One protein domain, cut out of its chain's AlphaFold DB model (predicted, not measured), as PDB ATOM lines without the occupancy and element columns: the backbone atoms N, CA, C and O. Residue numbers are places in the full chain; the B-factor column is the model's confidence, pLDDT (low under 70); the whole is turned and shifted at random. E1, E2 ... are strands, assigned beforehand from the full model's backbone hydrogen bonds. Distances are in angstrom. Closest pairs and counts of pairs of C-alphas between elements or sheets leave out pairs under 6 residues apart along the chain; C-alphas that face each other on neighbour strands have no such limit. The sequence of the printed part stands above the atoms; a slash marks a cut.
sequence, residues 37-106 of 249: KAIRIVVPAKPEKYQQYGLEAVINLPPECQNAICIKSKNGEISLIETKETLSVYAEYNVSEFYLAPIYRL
ATOM      1  N   LYS A  37      -3.778  12.795 -24.997       71.31
ATOM      2  CA  LYS A  37      -4.832  11.789 -25.115       71.31
ATOM      3  C   LYS A  37      -4.735  11.148 -26.500       71.31
ATOM      4  O   LYS A  37      -5.090  11.763 -27.499       71.31
ATOM      5  N   ALA A  38      -4.226   9.923 -26.550       79.69
ATOM      6  CA  ALA A  38      -4.147   9.161 -27.784       79.69
ATOM      7  C   ALA A  38      -5.504   8.514 -28.089       79.69
ATOM      8  O   ALA A  38      -6.128   7.894 -27.224       79.69
ATOM      9  N   ILE A  39      -5.955   8.638 -29.330       84.38
ATOM     10  CA  ILE A  39      -7.153   7.982 -29.844       84.38
ATOM     11  C   ILE A  39      -6.739   6.616 -30.381       84.38
ATOM     12  O   ILE A  39      -5.898   6.524 -31.275       84.38
ATOM     13  N   ARG A  40      -7.327   5.547 -29.840       88.25
ATOM     14  CA  ARG A  40      -7.160   4.187 -30.362       88.25
ATOM     15  C   ARG A  40      -8.090   3.997 -31.556       88.25
ATOM     16  O   ARG A  40      -9.306   4.093 -31.409       88.25
ATOM     17  N   ILE A  41      -7.517   3.703 -32.715       88.12
ATOM     18  CA  ILE A  41      -8.245   3.399 -33.945       88.12
ATOM     19  C   ILE A  41      -8.143   1.897 -34.196       88.12
ATOM     20  O   ILE A  41      -7.047   1.337 -34.213       88.12
ATOM     21  N   VAL A  42      -9.295   1.257 -34.388       89.19
ATOM     22  CA  VAL A  42      -9.407  -0.175 -34.685       89.19
ATOM     23  C   VAL A  42      -9.854  -0.333 -36.130       89.19
ATOM     24  O   VAL A  42     -10.941   0.106 -36.502       89.19
ATOM     25  N   VAL A  43      -9.007  -0.953 -36.944       88.25
ATOM     26  CA  VAL A  43      -9.275  -1.247 -38.351       88.25
ATOM     27  C   VAL A  43      -9.741  -2.700 -38.458       88.25
ATOM     28  O   VAL A  43      -9.020  -3.596 -38.004       88.25
ATOM     29  N   PRO A  44     -10.928  -2.961 -39.032       87.56
ATOM     30  CA  PRO A  44     -11.446  -4.315 -39.154       87.56
ATOM     31  C   PRO A  44     -10.567  -5.173 -40.070       87.56
ATOM     32  O   PRO A  44      -9.918  -4.672 -40.989       87.56
ATOM     33  N   ALA A  45     -10.591  -6.482 -39.823       87.38
ATOM     34  CA  ALA A  45      -9.968  -7.453 -40.706       87.38
ATOM     35  C   ALA A  45     -10.643  -7.440 -42.079       87.38
ATOM     36  O   ALA A  45     -11.855  -7.240 -42.215       87.38
ATOM     37  N   LYS A  46      -9.846  -7.709 -43.101       88.06
ATOM     38  CA  LYS A  46     -10.311  -7.812 -44.474       88.06
ATOM     39  C   LYS A  46     -11.228  -9.033 -44.663       88.06
ATOM     40  O   LYS A  46     -10.813 -10.147 -44.338       88.06
ATOM     41  N   PRO A  47     -12.440  -8.877 -45.231       87.25
ATOM     42  CA  PRO A  47     -13.324 -10.015 -45.473       87.25
ATOM     43  C   PRO A  47     -12.725 -10.998 -46.489       87.25
ATOM     44  O   PRO A  47     -12.140 -10.571 -47.487       87.25
ATOM     45  N   GLU A  48     -12.938 -12.305 -46.283       84.50
ATOM     46  CA  GLU A  48     -12.364 -13.388 -47.110       84.50
ATOM     47  C   GLU A  48     -12.595 -13.190 -48.612       84.50
ATOM     48  O   GLU A  48     -11.665 -13.292 -49.409       84.50
ATOM     49  N   LYS A  49     -13.814 -12.785 -48.993       88.25
ATOM     50  CA  LYS A  49     -14.208 -12.522 -50.387       88.25
ATOM     51  C   LYS A  49     -13.308 -11.504 -51.102       88.25
ATOM     52  O   LYS A  49     -13.212 -11.528 -52.326       88.25
ATOM     53  N   TYR A  50     -12.669 -10.600 -50.361       85.06
ATOM     54  CA  TYR A  50     -11.894  -9.497 -50.923       85.06
ATOM     55  C   TYR A  50     -10.388  -9.637 -50.703       85.06
ATOM     56  O   TYR A  50      -9.666  -8.709 -51.053       85.06
ATOM     57  N   GLN A  51      -9.889 -10.769 -50.178       79.88
ATOM     58  CA  GLN A  51      -8.473 -10.977 -49.814       79.88
ATOM     59  C   GLN A  51      -7.463 -10.631 -50.920       79.88
ATOM     60  O   GLN A  51      -6.372 -10.165 -50.605       79.88
ATOM     61  N   GLN A  52      -7.845 -10.752 -52.191       83.44
ATOM     62  CA  GLN A  52      -6.996 -10.420 -53.340       83.44
ATOM     63  C   GLN A  52      -6.898  -8.915 -53.686       83.44
ATOM     64  O   GLN A  52      -6.059  -8.543 -54.498       83.44
ATOM     65  N   TYR A  53      -7.705  -8.032 -53.079       84.44
ATOM     66  CA  TYR A  53      -7.773  -6.600 -53.441       84.44
ATOM     67  C   TYR A  53      -7.270  -5.678 -52.327       84.44
ATOM     68  O   TYR A  53      -7.620  -5.893 -51.174       84.44
ATOM     69  N   GLY A  54      -6.501  -4.626 -52.616       82.69
ATOM     70  CA  GLY A  54      -6.173  -3.605 -51.609       82.69
ATOM     71  C   GLY A  54      -7.437  -2.857 -51.173       82.69
ATOM     72  O   GLY A  54      -8.009  -2.128 -51.974       82.69
ATOM     73  N   LEU A  55      -7.903  -3.071 -49.940       87.38
ATOM     74  CA  LEU A  55      -9.128  -2.457 -49.420       87.38
ATOM     75  C   LEU A  55      -8.763  -1.448 -48.335       87.38
ATOM     76  O   LEU A  55      -8.028  -1.785 -47.411       87.38
ATOM     77  N   GLU A  56      -9.257  -0.221 -48.452       89.31
ATOM     78  CA  GLU A  56      -8.999   0.854 -47.495       89.31
ATOM     79  C   GLU A  56     -10.166   0.999 -46.518       89.31
ATOM     80  O   GLU A  56     -11.334   1.003 -46.908       89.31
ATOM     81  N   ALA A  57      -9.845   1.130 -45.235       86.69
ATOM     82  CA  ALA A  57     -10.775   1.564 -44.210       86.69
ATOM     83  C   ALA A  57     -10.692   3.087 -44.081       86.69
ATOM     84  O   ALA A  57      -9.627   3.636 -43.794       86.69
ATOM     85  N   VAL A  58     -11.828   3.753 -44.280       90.25
ATOM     86  CA  VAL A  58     -11.965   5.202 -44.115       90.25
ATOM     87  C   VAL A  58     -12.380   5.496 -42.679       90.25
ATOM     88  O   VAL A  58     -13.403   5.002 -42.202       90.25
ATOM     89  N   ILE A  59     -11.578   6.295 -41.983       88.81
ATOM     90  CA  ILE A  59     -11.779   6.661 -40.583       88.81
ATOM     91  C   ILE A  59     -12.182   8.131 -40.525       88.81
ATOM     92  O   ILE A  59     -11.421   8.999 -40.953       88.81
ATOM     93  N   ASN A  60     -13.349   8.416 -39.948       88.25
ATOM     94  CA  ASN A  60     -13.747   9.781 -39.614       88.25
ATOM     95  C   ASN A  60     -12.982  10.225 -38.367       88.25
ATOM     96  O   ASN A  60     -13.149   9.637 -37.294       88.25
ATOM     97  N   LEU A  61     -12.117  11.227 -38.513       87.31
ATOM     98  CA  LEU A  61     -11.279  11.683 -37.412       87.31
ATOM     99  C   LEU A  61     -12.078  12.599 -36.474       87.31
ATOM    100  O   LEU A  61     -12.905  13.385 -36.940       87.31
ATOM    101  N   PRO A  62     -11.843  12.531 -35.153       85.00
ATOM    102  CA  PRO A  62     -12.433  13.487 -34.226       85.00
ATOM    103  C   PRO A  62     -11.891  14.899 -34.495       85.00
ATOM    104  O   PRO A  62     -10.765  15.022 -34.980       85.00
ATOM    105  N   PRO A  63     -12.626  15.966 -34.125       82.06
ATOM    106  CA  PRO A  63     -12.254  17.352 -34.440       82.06
ATOM    107  C   PRO A  63     -10.834  17.751 -34.011       82.06
ATOM    108  O   PRO A  63     -10.203  18.583 -34.652       82.06
ATOM    109  N   GLU A  64     -10.323  17.141 -32.939       80.75
ATOM    110  CA  GLU A  64      -8.971  17.364 -32.407       80.75
ATOM    111  C   GLU A  64      -7.854  16.874 -33.348       80.75
ATOM    112  O   GLU A  64      -6.729  17.359 -33.270       80.75
ATOM    113  N   CYS A  65      -8.160  15.928 -34.240       83.19
ATOM    114  CA  CYS A  65      -7.243  15.350 -35.222       83.19
ATOM    115  C   CYS A  65      -7.609  15.720 -36.664       83.19
ATOM    116  O   CYS A  65      -7.094  15.101 -37.583       83.19
ATOM    117  N   GLN A  66      -8.513  16.674 -36.891       85.06
ATOM    118  CA  GLN A  66      -8.823  17.141 -38.241       85.06
ATOM    119  C   GLN A  66      -7.911  18.304 -38.615       85.06
ATOM    120  O   GLN A  66      -7.752  19.234 -37.820       85.06
ATOM    121  N   ASN A  67      -7.349  18.274 -39.828       84.19
ATOM    122  CA  ASN A  67      -6.430  19.308 -40.324       84.19
ATOM    123  C   ASN A  67      -5.291  19.558 -39.321       84.19
ATOM    124  O   ASN A  67      -4.998  20.686 -38.927       84.19
ATOM    125  N   ALA A  68      -4.705  18.470 -38.822       84.31
ATOM    126  CA  ALA A  68      -3.707  18.495 -37.762       84.31
ATOM    127  C   ALA A  68      -2.487  17.650 -38.129       84.31
ATOM    128  O   ALA A  68      -2.564  16.687 -38.897       84.31
ATOM    129  N   ILE A  69      -1.353  17.980 -37.522       85.06
ATOM    130  CA  ILE A  69      -0.188  17.103 -37.492       85.06
ATOM    131  C   ILE A  69      -0.371  16.158 -36.309       85.06
ATOM    132  O   ILE A  69      -0.413  16.591 -35.154       85.06
ATOM    133  N   CYS A  70      -0.479  14.865 -36.599       86.81
ATOM    134  CA  CYS A  70      -0.690  13.817 -35.612       86.81
ATOM    135  C   CYS A  70       0.493  12.843 -35.570       86.81
ATOM    136  O   CYS A  70       1.086  12.505 -36.594       86.81
ATOM    137  N   ILE A  71       0.794  12.326 -34.381       88.50
ATOM    138  CA  ILE A  71       1.653  11.157 -34.198       88.50
ATOM    139  C   ILE A  71       0.799   9.910 -34.376       88.50
ATOM    140  O   ILE A  71      -0.146   9.694 -33.618       88.50
ATOM    141  N   LYS A  72       1.166   9.065 -35.333       89.94
ATOM    142  CA  LYS A  72       0.636   7.717 -35.491       89.94
ATOM    143  C   LYS A  72       1.622   6.718 -34.894       89.94
ATOM    144  O   LYS A  72       2.767   6.649 -35.332       89.94
ATOM    145  N   SER A  73       1.162   5.926 -33.931       87.75
ATOM    146  CA  SER A  73       1.925   4.831 -33.326       87.75
ATOM    147  C   SER A  73       1.253   3.489 -33.608       87.75
ATOM    148  O   SER A  73       0.088   3.294 -33.255       87.75
ATOM    149  N   LYS A  74       1.968   2.563 -34.250       87.81
ATOM    150  CA  LYS A  74       1.500   1.199 -34.543       87.81
ATOM    151  C   LYS A  74       2.641   0.219 -34.284       87.81
ATOM    152  O   LYS A  74       3.720   0.401 -34.825       87.81
ATOM    153  N   ASN A  75       2.414  -0.812 -33.469       84.44
ATOM    154  CA  ASN A  75       3.412  -1.855 -33.163       84.44
ATOM    155  C   ASN A  75       4.787  -1.325 -32.693       84.44
ATOM    156  O   ASN A  75       5.813  -1.943 -32.957       84.44
ATOM    157  N   GLY A  76       4.820  -0.183 -31.999       77.00
ATOM    158  CA  GLY A  76       6.063   0.452 -31.540       77.00
ATOM    159  C   GLY A  76       6.746   1.352 -32.576       77.00
ATOM    160  O   GLY A  76       7.681   2.066 -32.222       77.00
ATOM    161  N   GLU A  77       6.257   1.388 -33.816       85.81
ATOM    162  CA  GLU A  77       6.697   2.347 -34.826       85.81
ATOM    163  C   GLU A  77       5.911   3.648 -34.711       85.81
ATOM    164  O   GLU A  77       4.680   3.651 -34.633       85.81
ATOM    165  N   ILE A  78       6.642   4.759 -34.727       87.38
ATOM    166  CA  ILE A  78       6.101   6.108 -34.617       87.38
ATOM    167  C   ILE A  78       6.312   6.825 -35.948       87.38
ATOM    168  O   ILE A  78       7.420   6.865 -36.476       87.38
ATOM    169  N   SER A  79       5.250   7.432 -36.467       88.44
ATOM    170  CA  SER A  79       5.275   8.252 -37.679       88.44
ATOM    171  C   SER A  79       4.528   9.563 -37.451       88.44
ATOM    172  O   SER A  79       3.535   9.605 -36.723       88.44
ATOM    173  N   LEU A  80       5.014  10.640 -38.065       88.62
ATOM    174  CA  LEU A  80       4.287  11.904 -38.145       88.62
ATOM    175  C   LEU A  80       3.414  11.871 -39.398       88.62
ATOM    176  O   LEU A  80       3.920  11.577 -40.480       88.62
ATOM    177  N   ILE A  81       2.128  12.182 -39.260       89.06
ATOM    178  CA  ILE A  81       1.210  12.274 -40.394       89.06
ATOM    179  C   ILE A  81       0.414  13.573 -40.351       89.06
ATOM    180  O   ILE A  81      -0.022  14.021 -39.289       89.06
ATOM    181  N   GLU A  82       0.207  14.163 -41.522       87.75
ATOM    182  CA  GLU A  82      -0.781  15.217 -41.712       87.75
ATOM    183  C   GLU A  82      -2.148  14.571 -41.938       87.75
ATOM    184  O   GLU A  82      -2.295  13.617 -42.707       87.75
ATOM    185  N   THR A  83      -3.148  15.066 -41.226       85.94
ATOM    186  CA  THR A  83      -4.504  14.519 -41.228       85.94
ATOM    187  C   THR A  83      -5.480  15.540 -41.788       85.94
ATOM    188  O   THR A  83      -5.350  16.725 -41.506       85.94
ATOM    189  N   LYS A  84      -6.454  15.079 -42.578       87.31
ATOM    190  CA  LYS A  84      -7.579  15.886 -43.080       87.31
ATOM    191  C   LYS A  84      -8.826  15.600 -42.235       87.31
ATOM    192  O   LYS A  84      -8.706  15.249 -41.068       87.31
ATOM    193  N   GLU A  85     -10.020  15.703 -42.806       86.56
ATOM    194  CA  GLU A  85     -11.268  15.288 -42.146       86.56
ATOM    195  C   GLU A  85     -11.344  13.764 -41.933       86.56
ATOM    196  O   GLU A  85     -11.860  13.283 -40.921       86.56
ATOM    197  N   THR A  86     -10.773  12.999 -42.867       88.88
ATOM    198  CA  THR A  86     -10.742  11.535 -42.841       88.88
ATOM    199  C   THR A  86      -9.329  11.001 -43.036       88.88
ATOM    200  O   THR A  86      -8.520  11.601 -43.748       88.88
ATOM    201  N   LEU A  87      -9.047   9.833 -42.461       89.31
ATOM    202  CA  LEU A  87      -7.815   9.078 -42.685       89.31
ATOM    203  C   LEU A  87      -8.145   7.731 -43.327       89.31
ATOM    204  O   LEU A  87      -8.938   6.971 -42.775       89.31
ATOM    205  N   SER A  88      -7.504   7.418 -44.451       89.69
ATOM    206  CA  SER A  88      -7.596   6.099 -45.083       89.69
ATOM    207  C   SER A  88      -6.409   5.230 -44.681       89.69
ATOM    208  O   SER A  88      -5.259   5.668 -44.729       89.69
ATOM    209  N   VAL A  89      -6.678   3.988 -44.277       87.38
ATOM    210  CA  VAL A  89      -5.646   2.990 -43.957       87.38
ATOM    211  C   VAL A  89      -6.019   1.661 -44.598       87.38
ATOM    212  O   VAL A  89      -7.161   1.227 -44.487       87.38
ATOM    213  N   TYR A  90      -5.065   0.985 -45.241       85.75
ATOM    214  CA  TYR A  90      -5.305  -0.352 -45.788       85.75
ATOM    215  C   TYR A  90      -5.686  -1.351 -44.690       85.75
ATOM    216  O   TYR A  90      -5.016  -1.452 -43.661       85.75
ATOM    217  N   ALA A  91      -6.762  -2.099 -44.929       84.12
ATOM    218  CA  ALA A  91      -7.195  -3.197 -44.083       84.12
ATOM    219  C   ALA A  91      -6.267  -4.404 -44.275       84.12
ATOM    220  O   ALA A  91      -6.009  -4.850 -45.396       84.12
ATOM    221  N   GLU A  92      -5.779  -4.944 -43.162       84.38
ATOM    222  CA  GLU A  92      -4.919  -6.123 -43.132       84.38
ATOM    223  C   GLU A  92      -5.743  -7.416 -43.038       84.38
ATOM    224  O   GLU A  92      -6.963  -7.398 -42.861       84.38
ATOM    225  N   TYR A  93      -5.071  -8.567 -43.152       80.56
ATOM    226  CA  TYR A  93      -5.705  -9.881 -42.974       80.56
ATOM    227  C   TYR A  93      -6.318 -10.060 -41.580       80.56
ATOM    228  O   TYR A  93      -7.314 -10.761 -41.438       80.56
ATOM    229  N   ASN A  94      -5.747  -9.395 -40.575       84.19
ATOM    230  CA  ASN A  94      -6.218  -9.416 -39.198       84.19
ATOM    231  C   ASN A  94      -6.718  -8.033 -38.779       84.19
ATOM    232  O   ASN A  94      -6.380  -7.019 -39.394       84.19
ATOM    233  N   VAL A  95      -7.504  -7.995 -37.700       85.12
ATOM    234  CA  VAL A  95      -7.857  -6.734 -37.040       85.12
ATOM    235  C   VAL A  95      -6.558  -6.060 -36.621       85.12
ATOM    236  O   VAL A  95      -5.728  -6.673 -35.951       85.12
ATOM    237  N   SER A  96      -6.383  -4.807 -37.028       85.75
ATOM    238  CA  SER A  96      -5.200  -4.029 -36.674       85.75
ATOM    239  C   SER A  96      -5.601  -2.812 -35.858       85.75
ATOM    240  O   SER A  96      -6.682  -2.249 -36.035       85.75
ATOM    241  N   GLU A  97      -4.731  -2.411 -34.941       89.62
ATOM    242  CA  GLU A  97      -4.940  -1.239 -34.102       89.62
ATOM    243  C   GLU A  97      -3.747  -0.300 -34.177       89.62
ATOM    244  O   GLU A  97      -2.604  -0.721 -34.372       89.62
ATOM    245  N   PHE A  98      -4.020   0.989 -34.042       89.19
ATOM    246  CA  PHE A  98      -2.988   2.002 -33.908       89.19
ATOM    247  C   PHE A  98      -3.504   3.182 -33.089       89.19
ATOM    248  O   PHE A  98      -4.709   3.370 -32.917       89.19
ATOM    249  N   TYR A  99      -2.574   3.976 -32.577       88.19
ATOM    250  CA  TYR A  99      -2.855   5.156 -31.775       88.19
ATOM    251  C   TYR A  99      -2.569   6.414 -32.580       88.19
ATOM    252  O   TYR A  99      -1.566   6.483 -33.291       88.19
ATOM    253  N   LEU A 100      -3.440   7.407 -32.441       87.56
ATOM    254  CA  LEU A 100      -3.285   8.724 -33.036       87.56
ATOM    255  C   LEU A 100      -3.287   9.787 -31.934       87.56
ATOM    256  O   LEU A 100      -4.227   9.848 -31.145       87.56
ATOM    257  N   ALA A 101      -2.249  10.613 -31.871       85.19
ATOM    258  CA  ALA A 101      -2.139  11.696 -30.898       85.19
ATOM    259  C   ALA A 101      -1.902  13.031 -31.628       85.19
ATOM    260  O   ALA A 101      -0.894  13.149 -32.330       85.19
ATOM    261  N   PRO A 102      -2.790  14.032 -31.502       82.62
ATOM    262  CA  PRO A 102      -2.597  15.325 -32.153       82.62
ATOM    263  C   PRO A 102      -1.445  16.098 -31.494       82.62
ATOM    264  O   PRO A 102      -1.354  16.157 -30.268       82.62
ATOM    265  N   ILE A 103      -0.563  16.691 -32.305       79.75
ATOM    266  CA  ILE A 103       0.551  17.532 -31.832       79.75
ATOM    267  C   ILE A 103       0.205  19.011 -32.002       79.75
ATOM    268  O   ILE A 103       0.281  19.783 -31.050       79.75
ATOM    269  N   TYR A 104      -0.179  19.389 -33.222       74.06
ATOM    270  CA  TYR A 104      -0.487  20.761 -33.606       74.06
ATOM    271  C   TYR A 104      -1.664  20.769 -34.568       74.06
ATOM    272  O   TYR A 104      -1.684  20.015 -35.543       74.06
ATOM    273  N   ARG A 105      -2.631  21.640 -34.299       72.19
ATOM    274  CA  ARG A 105      -3.706  21.941 -35.238       72.19
ATOM    275  C   ARG A 105      -3.181  22.946 -36.255       72.19
ATOM    276  O   ARG A 105      -2.565  23.934 -35.861       72.19
ATOM    277  N   LEU A 106      -3.396  22.681 -37.537       67.94
ATOM    278  CA  LEU A 106      -3.062  23.633 -38.586       67.94
ATOM    279  C   LEU A 106      -4.226  24.619 -38.684       67.94
ATOM    280  O   LEU A 106      -5.258  24.336 -39.290       67.94
TER     281      LEU A 106
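Overview. This is residues 37 to 106 of the 249 residues of an uncharacterized protein of Haemophilus sputorum (UniProt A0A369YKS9). A strongly twisted antiparallel sheet of four strands, E1 E6 E3 E4, has a two-strand antiparallel ribbon, E2 and E5, loosely and only partly face to face with it near E1. The loop of residues 44 to 55 makes one end of the long axis. The printed part has 70 residues with six named strands, E1 to E6 in chain order, and no named helix; the class is all strand. It is compact by its radius of gyration of the C-alphas, 12.7 A, yet elongated, spanning 39 by 24 by 15 A.

Arrangement. E1, residues 39 to 43, is an edge strand, antiparallel to E6, residues 96 to 105, at 141 degrees; N 41 and O 98 are 2.8 A apart, within hydrogen-bond range. E2, residues 56 to 60, is antiparallel to E5, residues 86 to 90, at 155 degrees, with N 57 and O 89 at 2.8 A. The closest C-alphas of E1 and E2 are those of Val 43 and Ala 57, 6.7 A apart. E3, residues 68 to 74, is antiparallel to E6, with N 71 and O 101 at 2.8 A. E3 forms a hairpin with E4, residues 77 to 83, the other edge strand; N 72 and O 79 are 2.8 A apart. E4 and E5 meet only through their link. E2 and E6 are apart.

Along the chain. E1 begins at C-alpha 39, (-7.153, 7.982, -29.844). E3 is 18.3 A long and E4 17.7 A. E6, the longest strand, covers 26.1 A and ends at C-alpha 105, (-3.706, 21.941, -35.238).

Size, cuts and confidence. The two C-alphas farthest apart, those of Lys 49 and Tyr 104, are 39.7 A apart. The printed part has no cut. The link from E1 to E2 is long, 12 residues. The mean pLDDT of the printed part is 85.2; residue 106 is under 70.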